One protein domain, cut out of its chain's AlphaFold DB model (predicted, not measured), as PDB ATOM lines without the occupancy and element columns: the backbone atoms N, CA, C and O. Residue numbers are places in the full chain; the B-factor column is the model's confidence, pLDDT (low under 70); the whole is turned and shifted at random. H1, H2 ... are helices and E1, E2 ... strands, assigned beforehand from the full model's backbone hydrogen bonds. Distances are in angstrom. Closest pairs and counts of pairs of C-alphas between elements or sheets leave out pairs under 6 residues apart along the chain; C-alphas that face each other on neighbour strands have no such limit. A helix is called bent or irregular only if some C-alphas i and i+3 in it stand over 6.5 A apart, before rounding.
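What this domain is: This is residues 135 to 252, 425 to 456 and 520 to 525 of the 585 residues of an uncharacterized protein of Allomyces macrogynus (strain ATCC 38327) (UniProt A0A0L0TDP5). A small, strongly twisted sheet of four strands, E4, E1, E5 and E6, has two helices, H2 and H3, side by side over one face; toward one end of its strands come the short helix H1 and the hairpin of E2 and E3. Past the other end, residues 425 to 436 of H4 stick out as a free arm. The printed part has 156 residues with four named helices and six named strands, in the order H1, H2, E1, E2, E3, H3, E4, H4, E5, E6. The larger sheet, in the order E4, E1, E5, E6, is mixed, the pair of E2 and E3 is antiparallel, and the class is mixed, helices and strands. The whole is only just compact, close to loose, with a radius of gyration of the C-alphas of 17.8 A and spans of 50 by 39 by 23 A.

How they stand to each other: Start at H1, residues 138 to 145, and go on to H2, residues 151 to 164: they are close but not clearly touching, about perpendicular at 81 degrees, with C-alphas 145 and 151 the closest at 5.7 A. Next look at E1, residues 169 to 172, an inner strand, and then at the hairpin of E2, residues 179 to 181, and E3, residues 198 to 200, where N 199 and O 180 are 2.8 A apart, within hydrogen-bond range. H3, residues 209 to 229, touches H2 with its residues 221 to 229 alone, the same way at a shallow tilt of 33 degrees, only just short of steep; the closest C-alphas are those of Val 155 and Leu 225, 5.4 A apart. H3 only just touches H1, with 3 pairs of C-alphas within 8 A, the closest being those of Ile 143 and Arg 211 at 7.1 A. Edge strand E4, residues 247 to 250, is parallel to E1, and N 172 and O 249 are 2.8 A apart. H3 is on the sheet at a height of 11.4 A, over E4 and E1, and runs along the strands, at 4 degrees to E4 on the local plane. H2 is on the same face as H3. H4, residues 425 to 438, is not on the sheet. E5, residues 445 to 449, is parallel to E1 on its other side from E4, with N 171 and O 447 2.8 A apart; edge strand E6, residues 521 to 524, is antiparallel to E5, with N 448 and O 521 3.2 A apart. In H1, H2 and H4 every O i to N i+4 pair is within hydrogen-bond range; in H3, 13 of 17 are.

Where its parts are: Find C-alpha 138 at (367.773, 497.608, 888.476), where the eight-residue H1 begins. H2 then runs 20.4 A. C-alpha 209 at (364.860, 489.768, 874.384) opens H3, which runs 30.7 A; it is irregular, with C-alphas 212 and 215 7.5 A apart, and has a kink of 48 degrees near residue 216. H4 spans 20.0 A. Of the strands, E1 spans 10.1 A, E2 6.7 A, E3 6.5 A, E4 10.0 A, E5 12.8 A and E6 10.5 A, the last ending at C-alpha 524 at (380.917, 505.465, 902.899).

The domain as a whole: The farthest C-alphas, of Lys 203 and His 425, are 56.1 A apart. Two cuts leave out residues 253 to 424, with 40.2 A between C-alphas 252 and 425, and residues 457 to 519, with 20.5 A between C-alphas 456 and 520. The links E2 to E3 and H3 to E4 are long. The mean pLDDT of the printed part is 74.7, and residues under 70 include 135 to 141, 425 to 456 and 520 to 525.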
ATOM      1  N   LEU A 135     365.051 494.513 894.619       46.28
ATOM      2  CA  LEU A 135     365.009 493.538 893.524       46.28
ATOM      3  C   LEU A 135     364.412 493.978 892.174       46.28
ATOM      4  O   LEU A 135     364.558 493.251 891.205       46.28
ATOM      5  N   MET A 136     363.665 495.086 892.079       34.16
ATOM      6  CA  MET A 136     362.714 495.254 890.953       34.16
ATOM      7  C   MET A 136     363.031 496.369 889.947       34.16
ATOM      8  O   MET A 136     362.428 496.416 888.878       34.16
ATOM      9  N   ALA A 137     363.941 497.286 890.273       43.03
ATOM     10  CA  ALA A 137     364.180 498.498 889.481       43.03
ATOM     11  C   ALA A 137     365.487 498.491 888.682       43.03
ATOM     12  O   ALA A 137     365.600 499.195 887.677       43.03
ATOM     13  N   ALA A 138     366.470 497.703 889.125       51.62
ATOM     14  CA  ALA A 138     367.773 497.608 888.476       51.62
ATOM     15  C   ALA A 138     367.643 497.129 887.022       51.62
ATOM     16  O   ALA A 138     368.378 497.560 886.140       51.62
ATOM     17  N   CYS A 139     366.643 496.300 886.750       58.28
ATOM     18  CA  CYS A 139     366.587 495.525 885.530       58.28
ATOM     19  C   CYS A 139     366.238 496.317 884.265       58.28
ATOM     20  O   CYS A 139     367.077 496.439 883.377       58.28
ATOM     21  N   ALA A 140     365.056 496.928 884.167       61.09
ATOM     22  CA  ALA A 140     364.665 497.621 882.932       61.09
ATOM     23  C   ALA A 140     365.535 498.856 882.636       61.09
ATOM     24  O   ALA A 140     365.863 499.147 881.482       61.09
ATOM     25  N   ALA A 141     365.924 499.582 883.683       68.94
ATOM     26  CA  ALA A 141     366.653 500.826 883.537       68.94
ATOM     27  C   ALA A 141     368.128 500.573 883.168       68.94
ATOM     28  O   ALA A 141     368.624 501.246 882.266       68.94
ATOM     29  N   CYS A 142     368.814 499.580 883.757       73.88
ATOM     30  CA  CYS A 142     370.192 499.250 883.360       73.88
ATOM     31  C   CYS A 142     370.259 498.758 881.914       73.88
ATOM     32  O   CYS A 142     371.156 499.158 881.179       73.88
ATOM     33  N   ILE A 143     369.281 497.977 881.456       76.62
ATOM     34  CA  ILE A 143     369.220 497.501 880.066       76.62
ATOM     35  C   ILE A 143     369.124 498.669 879.082       76.62
ATOM     36  O   ILE A 143     369.895 498.754 878.124       76.62
ATOM     37  N   GLN A 144     368.205 499.607 879.331       82.19
ATOM     38  CA  GLN A 144     368.035 500.775 878.466       82.19
ATOM     39  C   GLN A 144     369.241 501.713 878.539       82.19
ATOM     40  O   GLN A 144     369.685 502.218 877.502       82.19
ATOM     41  N   ALA A 145     369.797 501.919 879.734       77.69
ATOM     42  CA  ALA A 145     370.959 502.772 879.966       77.69
ATOM     43  C   ALA A 145     372.224 502.221 879.300       77.69
ATOM     44  O   ALA A 145     373.022 502.979 878.758       77.69
ATOM     45  N   THR A 146     372.384 500.898 879.306       84.50
ATOM     46  CA  THR A 146     373.540 500.202 878.728       84.50
ATOM     47  C   THR A 146     373.341 499.803 877.267       84.50
ATOM     48  O   THR A 146     374.237 499.219 876.654       84.50
ATOM     49  N   SER A 147     372.197 500.143 876.666       89.06
ATOM     50  CA  SER A 147     371.999 499.993 875.225       89.06
ATOM     51  C   SER A 147     373.041 500.803 874.443       89.06
ATOM     52  O   SER A 147     373.488 501.865 874.884       89.06
ATOM     53  N   LEU A 148     373.384 500.347 873.233       86.75
ATOM     54  CA  LEU A 148     374.364 501.022 872.367       86.75
ATOM     55  C   LEU A 148     374.048 502.510 872.140       86.75
ATOM     56  O   LEU A 148     374.960 503.311 871.978       86.75
ATOM     57  N   LYS A 149     372.763 502.884 872.159       92.19
ATOM     58  CA  LYS A 149     372.303 504.264 871.967       92.19
ATOM     59  C   LYS A 149     372.555 505.169 873.181       92.19
ATOM     60  O   LYS A 149     372.708 506.377 873.008       92.19
ATOM     61  N   ASN A 150     372.543 504.612 874.392       93.31
ATOM     62  CA  ASN A 150     372.509 505.390 875.635       93.31
ATOM     63  C   ASN A 150     373.772 505.244 876.488       93.31
ATOM     64  O   ASN A 150     374.027 506.117 877.316       93.31
ATOM     65  N   ILE A 151     374.579 504.204 876.263       95.06
ATOM     66  CA  ILE A 151     375.732 503.888 877.115       95.06
ATOM     67  C   ILE A 151     376.757 505.026 877.181       95.06
ATOM     68  O   ILE A 151     377.275 505.314 878.253       95.06
ATOM     69  N   ASP A 152     376.990 505.729 876.069       95.94
ATOM     70  CA  ASP A 152     377.903 506.880 876.036       95.94
ATOM     71  C   ASP A 152     377.369 508.055 876.858       95.94
ATOM     72  O   ASP A 152     378.128 508.713 877.561       95.94
ATOM     73  N   LYS A 153     376.051 508.285 876.841       95.06
ATOM     74  CA  LYS A 153     375.417 509.339 877.647       95.06
ATOM     75  C   LYS A 153     375.464 509.010 879.132       95.06
ATOM     76  O   LYS A 153     375.712 509.902 879.938       95.06
ATOM     77  N   LEU A 154     375.240 507.743 879.488       95.06
ATOM     78  CA  LEU A 154     375.385 507.278 880.864       95.06
ATOM     79  C   LEU A 154     376.825 507.504 881.340       95.06
ATOM     80  O   LEU A 154     377.029 508.179 882.343       95.06
ATOM     81  N   VAL A 155     377.816 507.011 880.595       96.94
ATOM     82  CA  VAL A 155     379.240 507.164 880.928       96.94
ATOM     83  C   VAL A 155     379.638 508.633 881.063       96.94
ATOM     84  O   VAL A 155     380.282 508.996 882.047       96.94
ATOM     85  N   GLU A 156     379.208 509.486 880.132       97.19
ATOM     86  CA  GLU A 156     379.500 510.919 880.182       97.19
ATOM     87  C   GLU A 156     378.861 511.595 881.399       97.19
ATOM     88  O   GLU A 156     379.499 512.420 882.051       97.19
ATOM     89  N   SER A 157     377.629 511.211 881.750       96.00
ATOM     90  CA  SER A 157     376.950 511.751 882.931       96.00
ATOM     91  C   SER A 157     377.664 511.381 884.230       96.00
ATOM     92  O   SER A 157     377.826 512.239 885.094       96.00
ATOM     93  N   ILE A 158     378.160 510.142 884.349       95.69
ATOM     94  CA  ILE A 158     378.919 509.688 885.522       95.69
ATOM     95  C   ILE A 158     380.253 510.435 885.604       95.69
ATOM     96  O   ILE A 158     380.601 510.946 886.667       95.69
ATOM     97  N   GLY A 159     380.971 510.546 884.481       96.00
ATOM     98  CA  GLY A 159     382.220 511.304 884.401       96.00
ATOM     99  C   GLY A 159     382.030 512.763 884.812       96.00
ATOM    100  O   GLY A 159     382.685 513.218 885.742       96.00
ATOM    101  N   SER A 160     381.061 513.453 884.205       95.88
ATOM    102  CA  SER A 160     380.723 514.849 884.522       95.88
ATOM    103  C   SER A 160     380.373 515.051 885.999       95.88
ATOM    104  O   SER A 160     380.673 516.088 886.586       95.88
ATOM    105  N   TRP A 161     379.734 514.063 886.624       93.19
ATOM    106  CA  TRP A 161     379.380 514.138 888.037       93.19
ATOM    107  C   TRP A 161     380.612 514.030 888.945       93.19
ATOM    108  O   TRP A 161     380.737 514.789 889.908       93.19
ATOM    109  N   LEU A 162     381.552 513.148 888.603       94.69
ATOM    110  CA  LEU A 162     382.838 513.004 889.296       94.69
ATOM    111  C   LEU A 162     383.788 514.185 889.042       94.69
ATOM    112  O   LEU A 162     384.662 514.456 889.863       94.69
ATOM    113  N   ASP A 163     383.593 514.923 887.949       94.56
ATOM    114  CA  ASP A 163     384.328 516.162 887.661       94.56
ATOM    115  C   ASP A 163     383.922 517.302 888.614       94.56
ATOM    116  O   ASP A 163     384.711 518.203 888.892       94.56
ATOM    117  N   ILE A 164     382.695 517.257 889.148       94.12
ATOM    118  CA  ILE A 164     382.133 518.308 890.009       94.12
ATOM    119  C   ILE A 164     382.178 517.909 891.486       94.12
ATOM    120  O   ILE A 164     382.382 518.760 892.355       94.12
ATOM    121  N   ILE A 165     381.960 516.630 891.792       91.38
ATOM    122  CA  ILE A 165     381.813 516.148 893.165       91.38
ATOM    123  C   ILE A 165     383.008 515.265 893.531       91.38
ATOM    124  O   ILE A 165     383.324 514.336 892.789       91.38
ATOM    125  N   PRO A 166     383.663 515.502 894.685       91.50
ATOM    126  CA  PRO A 166     384.930 514.867 895.039       91.50
ATOM    127  C   PRO A 166     384.773 513.426 895.551       91.50
ATOM    128  O   PRO A 166     385.264 513.094 896.630       91.50
ATOM    129  N   PHE A 167     384.074 512.575 894.803       94.50
ATOM    130  CA  PHE A 167     384.035 511.140 895.061       94.50
ATOM    131  C   PHE A 167     385.308 510.458 894.558       94.50
ATOM    132  O   PHE A 167     385.970 510.921 893.630       94.50
ATOM    133  N   ASP A 168     385.635 509.325 895.171       95.88
ATOM    134  CA  ASP A 168     386.810 508.520 894.835       95.88
ATOM    135  C   ASP A 168     386.546 507.505 893.724       95.88
ATOM    136  O   ASP A 168     387.445 506.765 893.332       95.88
ATOM    137  N   GLY A 169     385.321 507.452 893.208       96.44
ATOM    138  CA  GLY A 169     384.933 506.493 892.193       96.44
ATOM    139  C   GLY A 169     383.435 506.236 892.150       96.44
ATOM    140  O   GLY A 169     382.632 506.944 892.766       96.44
ATOM    141  N   VAL A 170     383.081 505.181 891.430       96.88
ATOM    142  CA  VAL A 170     381.708 504.743 891.175       96.88
ATOM    143  C   VAL A 170     381.565 503.251 891.448       96.88
ATOM    144  O   VAL A 170     382.412 502.458 891.050       96.88
ATOM    145  N   ASP A 171     380.476 502.884 892.111       96.50
ATOM    146  CA  ASP A 171     380.041 501.514 892.348       96.50
ATOM    147  C   ASP A 171     378.828 501.196 891.468       96.50
ATOM    148  O   ASP A 171     377.818 501.910 891.497       96.50
ATOM    149  N   ILE A 172     378.949 500.147 890.657       94.56
ATOM    150  CA  ILE A 172     377.916 499.685 889.729       94.56
ATOM    151  C   ILE A 172     377.175 498.505 890.352       94.56
ATOM    152  O   ILE A 172     377.732 497.424 890.513       94.56
ATOM    153  N   ASP A 173     375.894 498.701 890.638       92.19
ATOM    154  CA  ASP A 173     375.034 497.695 891.258       92.19
ATOM    155  C   ASP A 173     373.983 497.199 890.256       92.19
ATOM    156  O   ASP A 173     372.812 497.588 890.277       92.19
ATOM    157  N   TRP A 174     374.442 496.417 889.271       90.50
ATOM    158  CA  TRP A 174     373.572 495.829 888.252       90.50
ATOM    159  C   TRP A 174     373.166 494.413 888.665       90.50
ATOM    160  O   TRP A 174     373.952 493.474 888.550       90.50
ATOM    161  N   GLU A 175     371.900 494.259 889.053       86.75
ATOM    162  CA  GLU A 175     371.311 492.994 889.498       86.75
ATOM    163  C   GLU A 175     370.289 492.444 888.476       86.75
ATOM    164  O   GLU A 175     369.176 492.949 888.387       86.75
ATOM    165  N   PHE A 176     370.604 491.469 887.614       88.56
ATOM    166  CA  PHE A 176     371.945 491.053 887.177       88.56
ATOM    167  C   PHE A 176     372.037 491.094 885.643       88.56
ATOM    168  O   PHE A 176     371.069 490.735 884.965       88.56
ATOM    169  N   PRO A 177     373.191 491.473 885.060       88.06
ATOM    170  CA  PRO A 177     373.359 491.486 883.612       88.06
ATOM    171  C   PRO A 177     373.190 490.074 883.034       88.06
ATOM    172  O   PRO A 177     373.940 489.156 883.372       88.06
ATOM    173  N   GLY A 178     372.218 489.904 882.136       88.69
ATOM    174  CA  GLY A 178     371.963 488.649 881.422       88.69
ATOM    175  C   GLY A 178     371.046 487.670 882.153       88.69
ATOM    176  O   GLY A 178     370.853 486.548 881.676       88.69
ATOM    177  N   PHE A 179     370.466 488.085 883.279       87.62
ATOM    178  CA  PHE A 179     369.479 487.308 884.020       87.62
ATOM    179  C   PHE A 179     368.192 488.105 884.198       87.62
ATOM    180  O   PHE A 179     368.241 489.310 884.402       87.62
ATOM    181  N   GLU A 180     367.048 487.432 884.150       84.44
ATOM    182  CA  GLU A 180     365.747 488.002 884.521       84.44
ATOM    183  C   GLU A 180     365.274 487.444 885.841       84.44
ATOM    184  O   GLU A 180     365.330 486.231 886.038       84.44
ATOM    185  N   HIS A 181     364.741 488.299 886.705       81.38
ATOM    186  CA  HIS A 181     363.984 487.828 887.853       81.38
ATOM    187  C   HIS A 181     362.597 487.373 887.405       81.38
ATOM    188  O   HIS A 181     361.929 488.036 886.614       81.38
ATOM    189  N   GLY A 182     362.144 486.240 887.934       71.31
ATOM    190  CA  GLY A 182     360.901 485.598 887.532       71.31
ATOM    191  C   GLY A 182     359.672 486.463 887.782       71.31
ATOM    192  O   GLY A 182     358.661 486.249 887.139       71.31
ATOM    193  N   SER A 183     359.734 487.451 888.673       69.19
ATOM    194  CA  SER A 183     358.610 488.351 888.935       69.19
ATOM    195  C   SER A 183     358.691 489.690 888.213       69.19
ATOM    196  O   SER A 183     357.814 490.515 888.452       69.19
ATOM    197  N   GLU A 184     359.692 489.944 887.366       67.50
ATOM    198  CA  GLU A 184     359.816 491.224 886.665       67.50
ATOM    199  C   GLU A 184     358.737 491.359 885.595       67.50
ATOM    200  O   GLU A 184     358.864 490.779 884.520       67.50
ATOM    201  N   PRO A 185     357.663 492.131 885.838       64.69
ATOM    202  CA  PRO A 185     356.633 492.269 884.831       64.69
ATOM    203  C   PRO A 185     357.184 493.122 883.685       64.69
ATOM    204  O   PRO A 185     357.820 494.151 883.926       64.69
ATOM    205  N   LEU A 186     356.875 492.762 882.436       70.50
ATOM    206  CA  LEU A 186     356.899 493.762 881.367       70.50
ATOM    207  C   LEU A 186     355.996 494.934 881.768       70.50
ATOM    208  O   LEU A 186     354.962 494.712 882.407       70.50
ATOM    209  N   PRO A 187     356.317 496.170 881.357       70.75
ATOM    210  CA  PRO A 187     355.400 497.289 881.510       70.75
ATOM    211  C   PRO A 187     353.998 496.919 880.988       70.75
ATOM    212  O   PRO A 187     353.824 496.628 879.807       70.75
ATOM    213  N   GLY A 188     353.006 496.883 881.885       74.38
ATOM    214  CA  GLY A 188     351.617 496.520 881.565       74.38
ATOM    215  C   GLY A 188     351.267 495.025 881.630       74.38
ATOM    216  O   GLY A 188     350.096 494.685 881.463       74.38
ATOM    217  N   ALA A 189     352.221 494.134 881.907       72.94
ATOM    218  CA  ALA A 189     351.961 492.714 882.133       72.94
ATOM    219  C   ALA A 189     351.732 492.410 883.629       72.94
ATOM    220  O   ALA A 189     352.306 493.078 884.494       72.94
ATOM    221  N   PRO A 190     350.908 491.404 883.974       70.44
ATOM    222  CA  PRO A 190     350.832 490.911 885.344       70.44
ATOM    223  C   PRO A 190     352.193 490.354 885.792       70.44
ATOM    224  O   PRO A 190     352.916 489.757 884.995       70.44
ATOM    225  N   MET A 191     352.537 490.527 887.073       69.00
ATOM    226  CA  MET A 191     353.696 489.854 887.672       69.00
ATOM    227  C   MET A 191     353.427 488.347 887.692       69.00
ATOM    228  O   MET A 191     352.496 487.897 888.362       69.00
ATOM    229  N   VAL A 192     354.214 487.572 886.947       63.72
ATOM    230  CA  VAL A 192     354.067 486.115 886.850       63.72
ATOM    231  C   VAL A 192     355.411 485.464 887.133       63.72
ATOM    232  O   VAL A 192     356.235 485.393 886.238       63.72
ATOM    233  N   GLY A 193     355.595 484.945 888.350       68.81
ATOM    234  CA  GLY A 193     356.772 484.167 888.744       68.81
ATOM    235  C   GLY A 193     357.332 484.567 890.108       68.81
ATOM    236  O   GLY A 193     356.874 485.522 890.736       68.81
ATOM    237  N   ASP A 194     358.295 483.787 890.590       73.69
ATOM    238  CA  ASP A 194     358.973 484.014 891.867       73.69
ATOM    239  C   ASP A 194     360.117 485.039 891.678       73.69
ATOM    240  O   ASP A 194     360.970 484.815 890.815       73.69
ATOM    241  N   PRO A 195     360.158 486.153 892.444       72.25
ATOM    242  CA  PRO A 195     361.248 487.139 892.390       72.25
ATOM    243  C   PRO A 195     362.644 486.538 892.588       72.25
ATOM    244  O   PRO A 195     363.623 487.056 892.049       72.25
ATOM    245  N   GLU A 196     362.746 485.443 893.335       73.88
ATOM    246  CA  GLU A 196     364.015 484.780 893.643       73.88
ATOM    247  C   GLU A 196     364.496 483.857 892.514       73.88
ATOM    248  O   GLU A 196     365.660 483.440 892.485       73.88
ATOM    249  N   VAL A 197     363.612 483.506 891.575       75.00
ATOM    250  CA  VAL A 197     363.955 482.641 890.446       75.00
ATOM    251  C   VAL A 197     364.570 483.490 889.348       75.00
ATOM    252  O   VAL A 197     363.897 484.316 888.748       75.00
ATOM    253  N   THR A 198     365.846 483.256 889.048       80.62
ATOM    254  CA  THR A 198     366.527 483.919 887.934       80.62
ATOM    255  C   THR A 198     366.557 483.041 886.682       80.62
ATOM    256  O   THR A 198     366.971 481.874 886.715       80.62
ATOM    257  N   THR A 199     366.151 483.610 885.550       84.06
ATOM    258  CA  THR A 199     366.242 482.983 884.228       84.06
ATOM    259  C   THR A 199     367.508 483.462 883.532       84.06
ATOM    260  O   THR A 199     367.733 484.656 883.393       84.06
ATOM    261  N   ASP A 200     368.351 482.522 883.101       86.44
ATOM    262  CA  ASP A 200     369.573 482.802 882.337       86.44
ATOM    263  C   ASP A 200     369.208 483.081 880.873       86.44
ATOM    264  O   ASP A 200     368.897 482.156 880.112       86.44
ATOM    265  N   CYS A 201     369.258 484.351 880.474       86.75
ATOM    266  CA  CYS A 201     368.833 484.789 879.147       86.75
ATOM    267  C   CYS A 201     369.725 484.264 878.028       86.75
ATOM    268  O   CYS A 201     369.269 484.145 876.889       86.75
ATOM    269  N   SER A 202     370.964 483.869 878.340       81.88
ATOM    270  CA  SER A 202     371.864 483.261 877.358       81.88
ATOM    271  C   SER A 202     371.430 481.852 876.937       81.88
ATOM    272  O   SER A 202     371.858 481.368 875.891       81.88
ATOM    273  N   LYS A 203     370.575 481.187 877.729       83.44
ATOM    274  CA  LYS A 203     370.146 479.793 877.512       83.44
ATOM    275  C   LYS A 203     368.694 479.639 877.073       83.44
ATOM    276  O   LYS A 203     368.266 478.515 876.820       83.44
ATOM    277  N   GLY A 204     367.924 480.721 877.000       80.75
ATOM    278  CA  GLY A 204     366.486 480.633 876.770       80.75
ATOM    279  C   GLY A 204     365.868 481.893 876.185       80.75
ATOM    280  O   GLY A 204     366.546 482.840 875.781       80.75
ATOM    281  N   THR A 205     364.545 481.877 876.082       80.06
ATOM    282  CA  THR A 205     363.741 483.067 875.805       80.06
ATOM    283  C   THR A 205     363.515 483.803 877.112       80.06
ATOM    284  O   THR A 205     362.791 483.324 877.979       80.06
ATOM    285  N   CYS A 206     364.172 484.946 877.231       86.44
ATOM    286  CA  CYS A 206     363.899 485.938 878.252       86.44
ATOM    287  C   CYS A 206     362.792 486.878 877.764       86.44
ATOM    288  O   CYS A 206     362.625 487.076 876.555       86.44
ATOM    289  N   GLN A 207     362.009 487.405 878.695       82.38
ATOM    290  CA  GLN A 207     360.905 488.321 878.444       82.38
ATOM    291  C   GLN A 207     361.392 489.638 877.808       82.38
ATOM    292  O   GLN A 207     360.745 490.189 876.918       82.38
ATOM    293  N   TYR A 208     362.575 490.088 878.207       80.88
ATOM    294  CA  TYR A 208     363.377 491.156 877.633       80.88
ATOM    295  C   TYR A 208     364.406 490.530 876.683       80.88
ATOM    296  O   TYR A 208     365.493 490.097 877.074       80.88
ATOM    297  N   GLY A 209     364.047 490.450 875.399       80.44
ATOM    298  CA  GLY A 209     364.860 489.768 874.384       80.44
ATOM    299  C   GLY A 209     366.276 490.333 874.215       80.44
ATOM    300  O   GLY A 209     367.166 489.629 873.738       80.44
ATOM    301  N   ASP A 210     366.503 491.573 874.637       82.88
ATOM    302  CA  ASP A 210     367.773 492.273 874.507       82.88
ATOM    303  C   ASP A 210     368.765 491.996 875.651       82.88
ATOM    304  O   ASP A 210     369.943 492.338 875.533       82.88
ATOM    305  N   ARG A 211     368.339 491.271 876.693       86.00
ATOM    306  CA  ARG A 211     369.216 490.827 877.789       86.00
ATOM    307  C   ARG A 211     370.248 489.785 877.400       86.00
ATOM    308  O   ARG A 211     371.196 489.540 878.142       86.00
ATOM    309  N   ARG A 212     370.098 489.157 876.234       87.19
ATOM    310  CA  ARG A 212     371.114 488.236 875.698       87.19
ATOM    311  C   ARG A 212     372.470 488.915 875.517       87.19
ATOM    312  O   ARG A 212     373.494 488.250 875.645       87.19
ATOM    313  N   ASP A 213     372.461 490.227 875.296       89.50
ATOM    314  CA  ASP A 213     373.662 491.025 875.066       89.50
ATOM    315  C   ASP A 213     374.171 491.728 876.334       89.50
ATOM    316  O   ASP A 213     375.182 492.428 876.278       89.50
ATOM    317  N   ASP A 214     373.520 491.554 877.488       90.50
ATOM    318  CA  ASP A 214     373.858 492.281 878.718       90.50
ATOM    319  C   ASP A 214     375.294 492.040 879.183       90.50
ATOM    320  O   ASP A 214     375.933 492.960 879.685       90.50
ATOM    321  N   SER A 215     375.848 490.837 878.990       88.62
ATOM    322  CA  SER A 215     377.259 490.583 879.318       88.62
ATOM    323  C   SER A 215     378.188 491.474 878.488       88.62
ATOM    324  O   SER A 215     379.110 492.085 879.027       88.62
ATOM    325  N   ALA A 216     377.916 491.605 877.186       90.94
ATOM    326  CA  ALA A 216     378.678 492.479 876.300       90.94
ATOM    327  C   ALA A 216     378.453 493.961 876.639       90.94
ATOM    328  O   ALA A 216     379.401 494.748 876.639       90.94
ATOM    329  N   ARG A 217     377.220 494.341 876.992       92.62
ATOM    330  CA  ARG A 217     376.867 495.701 877.425       92.62
ATOM    331  C   ARG A 217     377.531 496.082 878.747       92.62
ATOM    332  O   ARG A 217     378.049 497.185 878.850       92.62
ATOM    333  N   CYS A 218     377.583 495.178 879.722       93.12
ATOM    334  CA  CYS A 218     378.265 495.378 881.001       93.12
ATOM    335  C   CYS A 218     379.769 495.604 880.794       93.12
ATOM    336  O   CYS A 218     380.335 496.566 881.308       93.12
ATOM    337  N   ILE A 219     380.406 494.800 879.942       94.06
ATOM    338  CA  ILE A 219     381.826 494.974 879.599       94.06
ATOM    339  C   ILE A 219     382.062 496.285 878.851       94.06
ATOM    340  O   ILE A 219     383.021 496.998 879.151       94.06
ATOM    341  N   SER A 220     381.173 496.635 877.921       95.19
ATOM    342  CA  SER A 220     381.206 497.921 877.221       95.19
ATOM    343  C   SER A 220     381.069 499.091 878.202       95.19
ATOM    344  O   SER A 220     381.851 500.036 878.125       95.19
ATOM    345  N   LEU A 221     380.160 498.994 879.181       95.56
ATOM    346  CA  LEU A 221     379.955 500.004 880.219       95.56
ATOM    347  C   LEU A 221     381.228 500.198 881.035       95.56
ATOM    348  O   LEU A 221     381.721 501.317 881.113       95.56
ATOM    349  N   ILE A 222     381.789 499.125 881.594       96.12
ATOM    350  CA  ILE A 222     382.995 499.192 882.432       96.12
ATOM    351  C   ILE A 222     384.178 499.755 881.633       96.12
ATOM    352  O   ILE A 222     384.912 500.606 882.133       96.12
ATOM    353  N   THR A 223     384.342 499.320 880.380       96.56
ATOM    354  CA  THR A 223     385.434 499.770 879.502       96.56
ATOM    355  C   THR A 223     385.317 501.259 879.190       96.56
ATOM    356  O   THR A 223     386.274 502.008 879.388       96.56
ATOM    357  N   LYS A 224     384.140 501.708 878.739       97.19
ATOM    358  CA  LYS A 224     383.884 503.119 878.423       97.19
ATOM    359  C   LYS A 224     383.972 503.994 879.668       97.19
ATOM    360  O   LYS A 224     384.565 505.067 879.619       97.19
ATOM    361  N   LEU A 225     383.450 503.513 880.794       97.00
ATOM    362  CA  LEU A 225     383.550 504.200 882.073       97.00
ATOM    363  C   LEU A 225     385.013 504.365 882.471       97.00
ATOM    364  O   LEU A 225     385.431 505.478 882.754       97.00
ATOM    365  N   ARG A 226     385.836 503.316 882.386       97.38
ATOM    366  CA  ARG A 226     387.274 503.419 882.661       97.38
ATOM    367  C   ARG A 226     387.977 504.432 881.759       97.38
ATOM    368  O   ARG A 226     388.749 505.241 882.261       97.38
ATOM    369  N   GLN A 227     387.674 504.433 880.463       97.62
ATOM    370  CA  GLN A 227     388.213 505.424 879.528       97.62
ATOM    371  C   GLN A 227     387.814 506.854 879.910       97.62
ATOM    372  O   GLN A 227     388.681 507.722 879.963       97.62
ATOM    373  N   ARG A 228     386.534 507.092 880.229       97.38
ATOM    374  CA  ARG A 228     386.057 508.413 880.662       97.38
ATOM    375  C   ARG A 228     386.700 508.840 881.978       97.38
ATOM    376  O   ARG A 228     387.135 509.983 882.084       97.38
ATOM    377  N   LEU A 229     386.815 507.920 882.939       96.19
ATOM    378  CA  LEU A 229     387.367 508.212 884.258       96.19
ATOM    379  C   LEU A 229     388.855 508.547 884.239       96.19
ATOM    380  O   LEU A 229     389.294 509.234 885.146       96.19
ATOM    381  N   ASN A 230     389.619 508.143 883.222       96.81
ATOM    382  CA  ASN A 230     391.029 508.535 883.091       96.81
ATOM    383  C   ASN A 230     391.223 510.046 882.863       96.81
ATOM    384  O   ASN A 230     392.311 510.554 883.114       96.81
ATOM    385  N   GLY A 231     390.190 510.752 882.392       96.12
ATOM    386  CA  GLY A 231     390.163 512.215 882.284       96.12
ATOM    387  C   GLY A 231     389.157 512.873 883.229       96.12
ATOM    388  O   GLY A 231     388.859 514.050 883.057       96.12
ATOM    389  N   SER A 232     388.589 512.119 884.179       95.56
ATOM    390  CA  SER A 232     387.612 512.639 885.141       95.56
ATOM    391  C   SER A 232     388.248 513.110 886.447       95.56
ATOM    392  O   SER A 232     389.443 512.934 886.687       95.56
ATOM    393  N   GLY A 233     387.417 513.648 887.332       93.75
ATOM    394  CA  GLY A 233     387.785 514.073 888.677       93.75
ATOM    395  C   GLY A 233     387.960 515.582 888.743       93.75
ATOM    396  O   GLY A 233     388.046 516.258 887.721       93.75
ATOM    397  N   LEU A 234     388.066 516.126 889.957       90.38
ATOM    398  CA  LEU A 234     388.161 517.578 890.176       90.38
ATOM    399  C   LEU A 234     389.291 518.267 889.390       90.38
ATOM    400  O   LEU A 234     389.246 519.476 889.177       90.38
ATOM    401  N   ARG A 235     390.334 517.518 889.022       92.94
ATOM    402  CA  ARG A 235     391.500 518.011 888.278       92.94
ATOM    403  C   ARG A 235     391.509 517.581 886.808       92.94
ATOM    404  O   ARG A 235     392.409 517.996 886.085       92.94
ATOM    405  N   GLY A 236     390.548 516.762 886.374       94.94
ATOM    406  CA  GLY A 236     390.507 516.189 885.026       94.94
ATOM    407  C   GLY A 236     391.689 515.265 884.699       94.94
ATOM    408  O   GLY A 236     392.037 515.107 883.534       94.94
ATOM    409  N   ASP A 237     392.348 514.694 885.712       96.50
ATOM    410  CA  ASP A 237     393.564 513.872 885.589       96.50
ATOM    411  C   ASP A 237     393.329 512.388 885.928       96.50
ATOM    412  O   ASP A 237     394.274 511.614 886.106       96.50
ATOM    413  N   GLY A 238     392.063 511.999 886.072       96.12
ATOM    414  CA  GLY A 238     391.630 510.662 886.450       96.12
ATOM    415  C   GLY A 238     391.917 510.284 887.896       96.12
ATOM    416  O   GLY A 238     391.848 509.102 888.255       96.12
ATOM    417  N   ARG A 239     392.236 511.269 888.741       96.12
ATOM    418  CA  ARG A 239     392.494 511.067 890.163       96.12
ATOM    419  C   ARG A 239     391.395 511.690 891.011       96.12
ATOM    420  O   ARG A 239     390.816 512.729 890.699       96.12
ATOM    421  N   SER A 240     391.119 511.035 892.130       93.69
ATOM    422  CA  SER A 240     390.271 511.577 893.174       93.69
ATOM    423  C   SER A 240     390.943 512.760 893.867       93.69
ATOM    424  O   SER A 240     392.127 513.053 893.671       93.69
ATOM    425  N   ARG A 241     390.203 513.425 894.758       91.31
ATOM    426  CA  ARG A 241     390.743 514.520 895.580       91.31
ATOM    427  C   ARG A 241     391.978 514.111 896.396       91.31
ATOM    428  O   ARG A 241     392.813 514.955 896.701       91.31
ATOM    429  N   HIS A 242     392.086 512.822 896.721       91.88
ATOM    430  CA  HIS A 242     393.182 512.234 897.494       91.88
ATOM    431  C   HIS A 242     394.374 511.832 896.611       91.88
ATOM    432  O   HIS A 242     395.302 511.178 897.077       91.88
ATOM    433  N   GLY A 243     394.348 512.169 895.316       93.69
ATOM    434  CA  GLY A 243     395.407 511.845 894.360       93.69
ATOM    435  C   GLY A 243     395.465 510.369 893.951       93.69
ATOM    436  O   GLY A 243     396.367 509.989 893.205       93.69
ATOM    437  N   SER A 244     394.525 509.538 894.402       95.06
ATOM    438  CA  SER A 244     394.412 508.129 893.991       95.06
ATOM    439  C   SER A 244     393.631 508.020 892.680       95.06
ATOM    440  O   SER A 244     392.764 508.857 892.455       95.06
ATOM    441  N   PRO A 245     393.886 507.031 891.805       97.19
ATOM    442  CA  PRO A 245     393.050 506.817 890.622       97.19
ATOM    443  C   PRO A 245     391.573 506.631 890.996       97.19
ATOM    444  O   PRO A 245     391.280 505.965 891.989       97.19
ATOM    445  N   LEU A 246     390.648 507.181 890.204       95.94
ATOM    446  CA  LEU A 246     389.211 506.981 890.425       95.94
ATOM    447  C   LEU A 246     388.843 505.494 890.297       95.94
ATOM    448  O   LEU A 246     389.106 504.859 889.270       95.94
ATOM    449  N   GLU A 247     388.213 504.929 891.321       96.94
ATOM    450  CA  GLU A 247     387.845 503.513 891.384       96.94
ATOM    451  C   GLU A 247     386.555 503.225 890.587       96.94
ATOM    452  O   GLU A 247     385.637 504.042 890.525       96.94
ATOM    453  N   ILE A 248     386.476 502.043 889.966       96.81
ATOM    454  CA  ILE A 248     385.198 501.428 889.578       96.81
ATOM    455  C   ILE A 248     385.069 500.169 890.423       96.81
ATOM    456  O   ILE A 248     385.933 499.295 890.343       96.81
ATOM    457  N   SER A 249     384.005 500.075 891.207       95.19
ATOM    458  CA  SER A 249     383.601 498.843 891.876       95.19
ATOM    459  C   SER A 249     382.284 498.336 891.293       95.19
ATOM    460  O   SER A 249     381.580 499.057 890.583       95.19
ATOM    461  N   ILE A 250     382.004 497.053 891.508       92.31
ATOM    462  CA  ILE A 250     380.781 496.404 891.042       92.31
ATOM    463  C   ILE A 250     380.258 495.547 892.187       92.31
ATOM    464  O   ILE A 250     380.999 494.708 892.708       92.31
ATOM    465  N   ALA A 251     378.993 495.726 892.545       88.94
ATOM    466  CA  ALA A 251     378.301 494.813 893.438       88.94
ATOM    467  C   ALA A 251     377.894 493.566 892.642       88.94
ATOM    468  O   ALA A 251     377.146 493.629 891.667       88.94
ATOM    469  N   VAL A 252     378.460 492.421 893.024       84.19
ATOM    470  CA  VAL A 252     378.202 491.125 892.388       84.19
ATOM    471  C   VAL A 252     377.270 490.289 893.269       84.19
ATOM    472  O   VAL A 252     377.319 490.421 894.493       84.19
ATOM    473  N   HIS A 425     365.880 525.744 909.205       37.69
ATOM    474  CA  HIS A 425     367.132 525.524 909.934       37.69
ATOM    475  C   HIS A 425     367.473 524.041 910.032       37.69
ATOM    476  O   HIS A 425     368.596 523.672 909.725       37.69
ATOM    477  N   ARG A 426     366.527 523.173 910.408       37.91
ATOM    478  CA  ARG A 426     366.792 521.730 910.547       37.91
ATOM    479  C   ARG A 426     367.188 521.074 909.223       37.91
ATOM    480  O   ARG A 426     368.092 520.246 909.221       37.91
ATOM    481  N   LEU A 427     366.581 521.480 908.105       38.75
ATOM    482  CA  LEU A 427     366.948 520.986 906.774       38.75
ATOM    483  C   LEU A 427     368.312 521.532 906.318       38.75
ATOM    484  O   LEU A 427     369.154 520.760 905.872       38.75
ATOM    485  N   ALA A 428     368.576 522.829 906.512       37.44
ATOM    486  CA  ALA A 428     369.880 523.425 906.217       37.44
ATOM    487  C   ALA A 428     371.003 522.833 907.088       37.44
ATOM    488  O   ALA A 428     372.113 522.634 906.604       37.44
ATOM    489  N   ILE A 429     370.718 522.507 908.352       38.22
ATOM    490  CA  ILE A 429     371.639 521.822 909.268       38.22
ATOM    491  C   ILE A 429     371.875 520.382 908.797       38.22
ATOM    492  O   ILE A 429     373.027 519.984 908.690       38.22
ATOM    493  N   ALA A 430     370.838 519.625 908.424       35.69
ATOM    494  CA  ALA A 430     370.995 518.262 907.904       35.69
ATOM    495  C   ALA A 430     371.839 518.214 906.613       35.69
ATOM    496  O   ALA A 430     372.722 517.366 906.483       35.69
ATOM    497  N   THR A 431     371.642 519.165 905.692       38.78
ATOM    498  CA  THR A 431     372.468 519.292 904.479       38.78
ATOM    499  C   THR A 431     373.905 519.724 904.799       38.78
ATOM    500  O   THR A 431     374.847 519.201 904.208       38.78
ATOM    501  N   ARG A 432     374.106 520.620 905.776       38.59
ATOM    502  CA  ARG A 432     375.444 521.025 906.250       38.59
ATOM    503  C   ARG A 432     376.191 519.882 906.947       38.59
ATOM    504  O   ARG A 432     377.392 519.756 906.741       38.59
ATOM    505  N   VAL A 433     375.497 519.027 907.702       34.47
ATOM    506  CA  VAL A 433     376.069 517.836 908.363       34.47
ATOM    507  C   VAL A 433     376.499 516.783 907.334       34.47
ATOM    508  O   VAL A 433     377.592 516.234 907.455       34.47
ATOM    509  N   ALA A 434     375.703 516.557 906.282       41.84
ATOM    510  CA  ALA A 434     376.072 515.648 905.193       41.84
ATOM    511  C   ALA A 434     377.329 516.119 904.432       41.84
ATOM    512  O   ALA A 434     378.191 515.312 904.100       41.84
ATOM    513  N   ILE A 435     377.473 517.431 904.215       40.78
ATOM    514  CA  ILE A 435     378.640 518.023 903.536       40.78
ATOM    515  C   ILE A 435     379.876 518.066 904.451       40.78
ATOM    516  O   ILE A 435     380.989 517.831 903.982       40.78
ATOM    517  N   ALA A 436     379.702 518.316 905.752       37.41
ATOM    518  CA  ALA A 436     380.794 518.296 906.727       37.41
ATOM    519  C   ALA A 436     381.415 516.898 906.871       37.41
ATOM    520  O   ALA A 436     382.635 516.783 906.952       37.41
ATOM    521  N   GLN A 437     380.602 515.835 906.824       41.41
ATOM    522  CA  GLN A 437     381.115 514.464 906.828       41.41
ATOM    523  C   GLN A 437     381.937 514.168 905.575       41.41
ATOM    524  O   GLN A 437     383.029 513.634 905.707       41.41
ATOM    525  N   LEU A 438     381.490 514.596 904.388       41.72
ATOM    526  CA  LEU A 438     382.217 514.380 903.131       41.72
ATOM    527  C   LEU A 438     383.635 514.982 903.116       41.72
ATOM    528  O   LEU A 438     384.453 514.547 902.314       41.72
ATOM    529  N   ASN A 439     383.975 515.937 903.985       42.94
ATOM    530  CA  ASN A 439     385.268 516.641 903.987       42.94
ATOM    531  C   ASN A 439     386.259 516.190 905.074       42.94
ATOM    532  O   ASN A 439     387.225 516.900 905.334       42.94
ATOM    533  N   HIS A 440     386.077 515.015 905.682       46.78
ATOM    534  CA  HIS A 440     387.092 514.474 906.593       46.78
ATOM    535  C   HIS A 440     388.349 514.014 905.825       46.78
ATOM    536  O   HIS A 440     388.255 513.261 904.844       46.78
ATOM    537  N   ASP A 441     389.530 514.425 906.292       42.72
ATOM    538  CA  ASP A 441     390.814 513.958 905.761       42.72
ATOM    539  C   ASP A 441     390.940 512.440 905.961       42.72
ATOM    540  O   ASP A 441     390.780 511.916 907.062       42.72
ATOM    541  N   GLY A 442     391.151 511.702 904.870       52.28
ATOM    542  CA  GLY A 442     391.275 510.239 904.880       52.28
ATOM    543  C   GLY A 442     389.974 509.438 904.736       52.28
ATOM    544  O   GLY A 442     390.044 508.223 904.546       52.28
ATOM    545  N   ALA A 443     388.793 510.065 904.758       50.38
ATOM    546  CA  ALA A 443     387.557 509.349 904.457       50.38
ATOM    547  C   ALA A 443     387.397 509.157 902.938       50.38
ATOM    548  O   ALA A 443     387.517 510.113 902.163       50.38
ATOM    549  N   ARG A 444     387.156 507.904 902.529       49.31
ATOM    550  CA  ARG A 444     386.910 507.527 901.133       49.31
ATOM    551  C   ARG A 444     385.416 507.423 900.868       49.31
ATOM    552  O   ARG A 444     384.703 506.691 901.566       49.31
ATOM    553  N   TYR A 445     384.950 508.117 899.841       66.50
ATOM    554  CA  TYR A 445     383.540 508.141 899.468       66.50
ATOM    555  C   TYR A 445     383.369 507.570 898.076       66.50
ATOM    556  O   TYR A 445     383.997 508.031 897.125       66.50
ATOM    557  N   ARG A 446     382.484 506.581 897.952       53.34
ATOM    558  CA  ARG A 446     382.118 506.003 896.662       53.34
ATOM    559  C   ARG A 446     380.670 506.323 896.353       53.34
ATOM    560  O   ARG A 446     379.803 506.312 897.231       53.34
ATOM    561  N   TRP A 447     380.427 506.643 895.093       53.69
ATOM    562  CA  TRP A 447     379.079 506.849 894.607       53.69
ATOM    563  C   TRP A 447     378.437 505.499 894.308       53.69
ATOM    564  O   TRP A 447     379.026 504.703 893.587       53.69
ATOM    565  N   HIS A 448     377.257 505.236 894.869       44.66
ATOM    566  CA  HIS A 448     376.536 503.982 894.653       44.66
ATOM    567  C   HIS A 448     375.412 504.235 893.661       44.66
ATOM    568  O   HIS A 448     374.430 504.915 893.981       44.66
ATOM    569  N   PHE A 449     375.531 503.686 892.457       47.75
ATOM    570  CA  PHE A 449     374.464 503.809 891.480       47.75
ATOM    571  C   PHE A 449     373.370 502.781 891.768       47.75
ATOM    572  O   PHE A 449     373.505 501.610 891.426       47.75
ATOM    573  N   ARG A 450     372.287 503.224 892.422       43.12
ATOM    574  CA  ARG A 450     371.097 502.405 892.695       43.12
ATOM    575  C   ARG A 450     369.877 503.000 892.003       43.12
ATOM    576  O   ARG A 450     369.571 504.179 892.168       43.12
ATOM    577  N   MET A 451     369.176 502.174 891.238       38.44
ATOM    578  CA  MET A 451     368.037 502.578 890.409       38.44
ATOM    579  C   MET A 451     366.691 502.313 891.117       38.44
ATOM    580  O   MET A 451     366.639 501.550 892.080       38.44
ATOM    581  N   PRO A 452     365.588 502.961 890.709       29.27
ATOM    582  CA  PRO A 452     364.481 503.324 891.598       29.27
ATOM    583  C   PRO A 452     363.164 502.616 891.285       29.27
ATOM    584  O   PRO A 452     362.816 502.363 890.136       29.27
ATOM    585  N   LEU A 453     362.379 502.363 892.331       28.94
ATOM    586  CA  LEU A 453     361.098 501.658 892.258       28.94
ATOM    587  C   LEU A 453     360.017 502.430 891.484       28.94
ATOM    588  O   LEU A 453     359.757 503.600 891.763       28.94
ATOM    589  N   ALA A 454     359.291 501.722 890.614       30.52
ATOM    590  CA  ALA A 454     357.951 502.125 890.191       30.52
ATOM    591  C   ALA A 454     356.956 501.903 891.349       30.52
ATOM    592  O   ALA A 454     356.970 500.861 892.009       30.52
ATOM    593  N   ALA A 455     356.109 502.897 891.628       32.28
ATOM    594  CA  ALA A 455     355.217 502.902 892.785       32.28
ATOM    595  C   ALA A 455     354.094 501.842 892.700       32.28
ATOM    596  O   ALA A 455     353.448 501.663 891.668       32.28
ATOM    597  N   LYS A 456     353.842 501.174 893.835       30.92
ATOM    598  CA  LYS A 456     352.762 500.200 894.084       30.92
ATOM    599  C   LYS A 456     351.370 500.823 893.904       30.92
ATOM    600  O   LYS A 456     351.096 501.896 894.434       30.92
ATOM    601  N   ILE A 520     370.099 508.689 893.053       29.42
ATOM    602  CA  ILE A 520     371.323 508.919 893.827       29.42
ATOM    603  C   ILE A 520     371.259 508.147 895.153       29.42
ATOM    604  O   ILE A 520     370.341 508.355 895.947       29.42
ATOM    605  N   SER A 521     372.271 507.317 895.428       29.92
ATOM    606  CA  SER A 521     372.562 506.774 896.760       29.92
ATOM    607  C   SER A 521     374.053 506.950 897.078       29.92
ATOM    608  O   SER A 521     374.903 506.864 896.194       29.92
ATOM    609  N   VAL A 522     374.389 507.254 898.333       27.50
ATOM    610  CA  VAL A 522     375.772 507.521 898.769       27.50
ATOM    611  C   VAL A 522     376.146 506.528 899.862       27.50
ATOM    612  O   VAL A 522     375.413 506.393 900.843       27.50
ATOM    613  N   ARG A 523     377.293 505.851 899.719       31.91
ATOM    614  CA  ARG A 523     377.829 504.927 900.729       31.91
ATOM    615  C   ARG A 523     379.260 505.324 901.104       31.91
ATOM    616  O   ARG A 523     380.098 505.593 900.248       31.91
ATOM    617  N   ALA A 524     379.550 505.336 902.403       27.80
ATOM    618  CA  ALA A 524     380.917 505.465 902.899       27.80
ATOM    619  C   ALA A 524     381.654 504.128 902.723       27.80
ATOM    620  O   ALA A 524     381.121 503.076 903.091       27.80
ATOM    621  N   ALA A 525     382.864 504.150 902.164       32.22
ATOM    622  CA  ALA A 525     383.701 502.958 902.113       32.22
ATOM    623  C   ALA A 525     384.386 502.750 903.478       32.22
ATOM    624  O   ALA A 525     384.790 503.733 904.107       32.22
TER     625      ALA A 525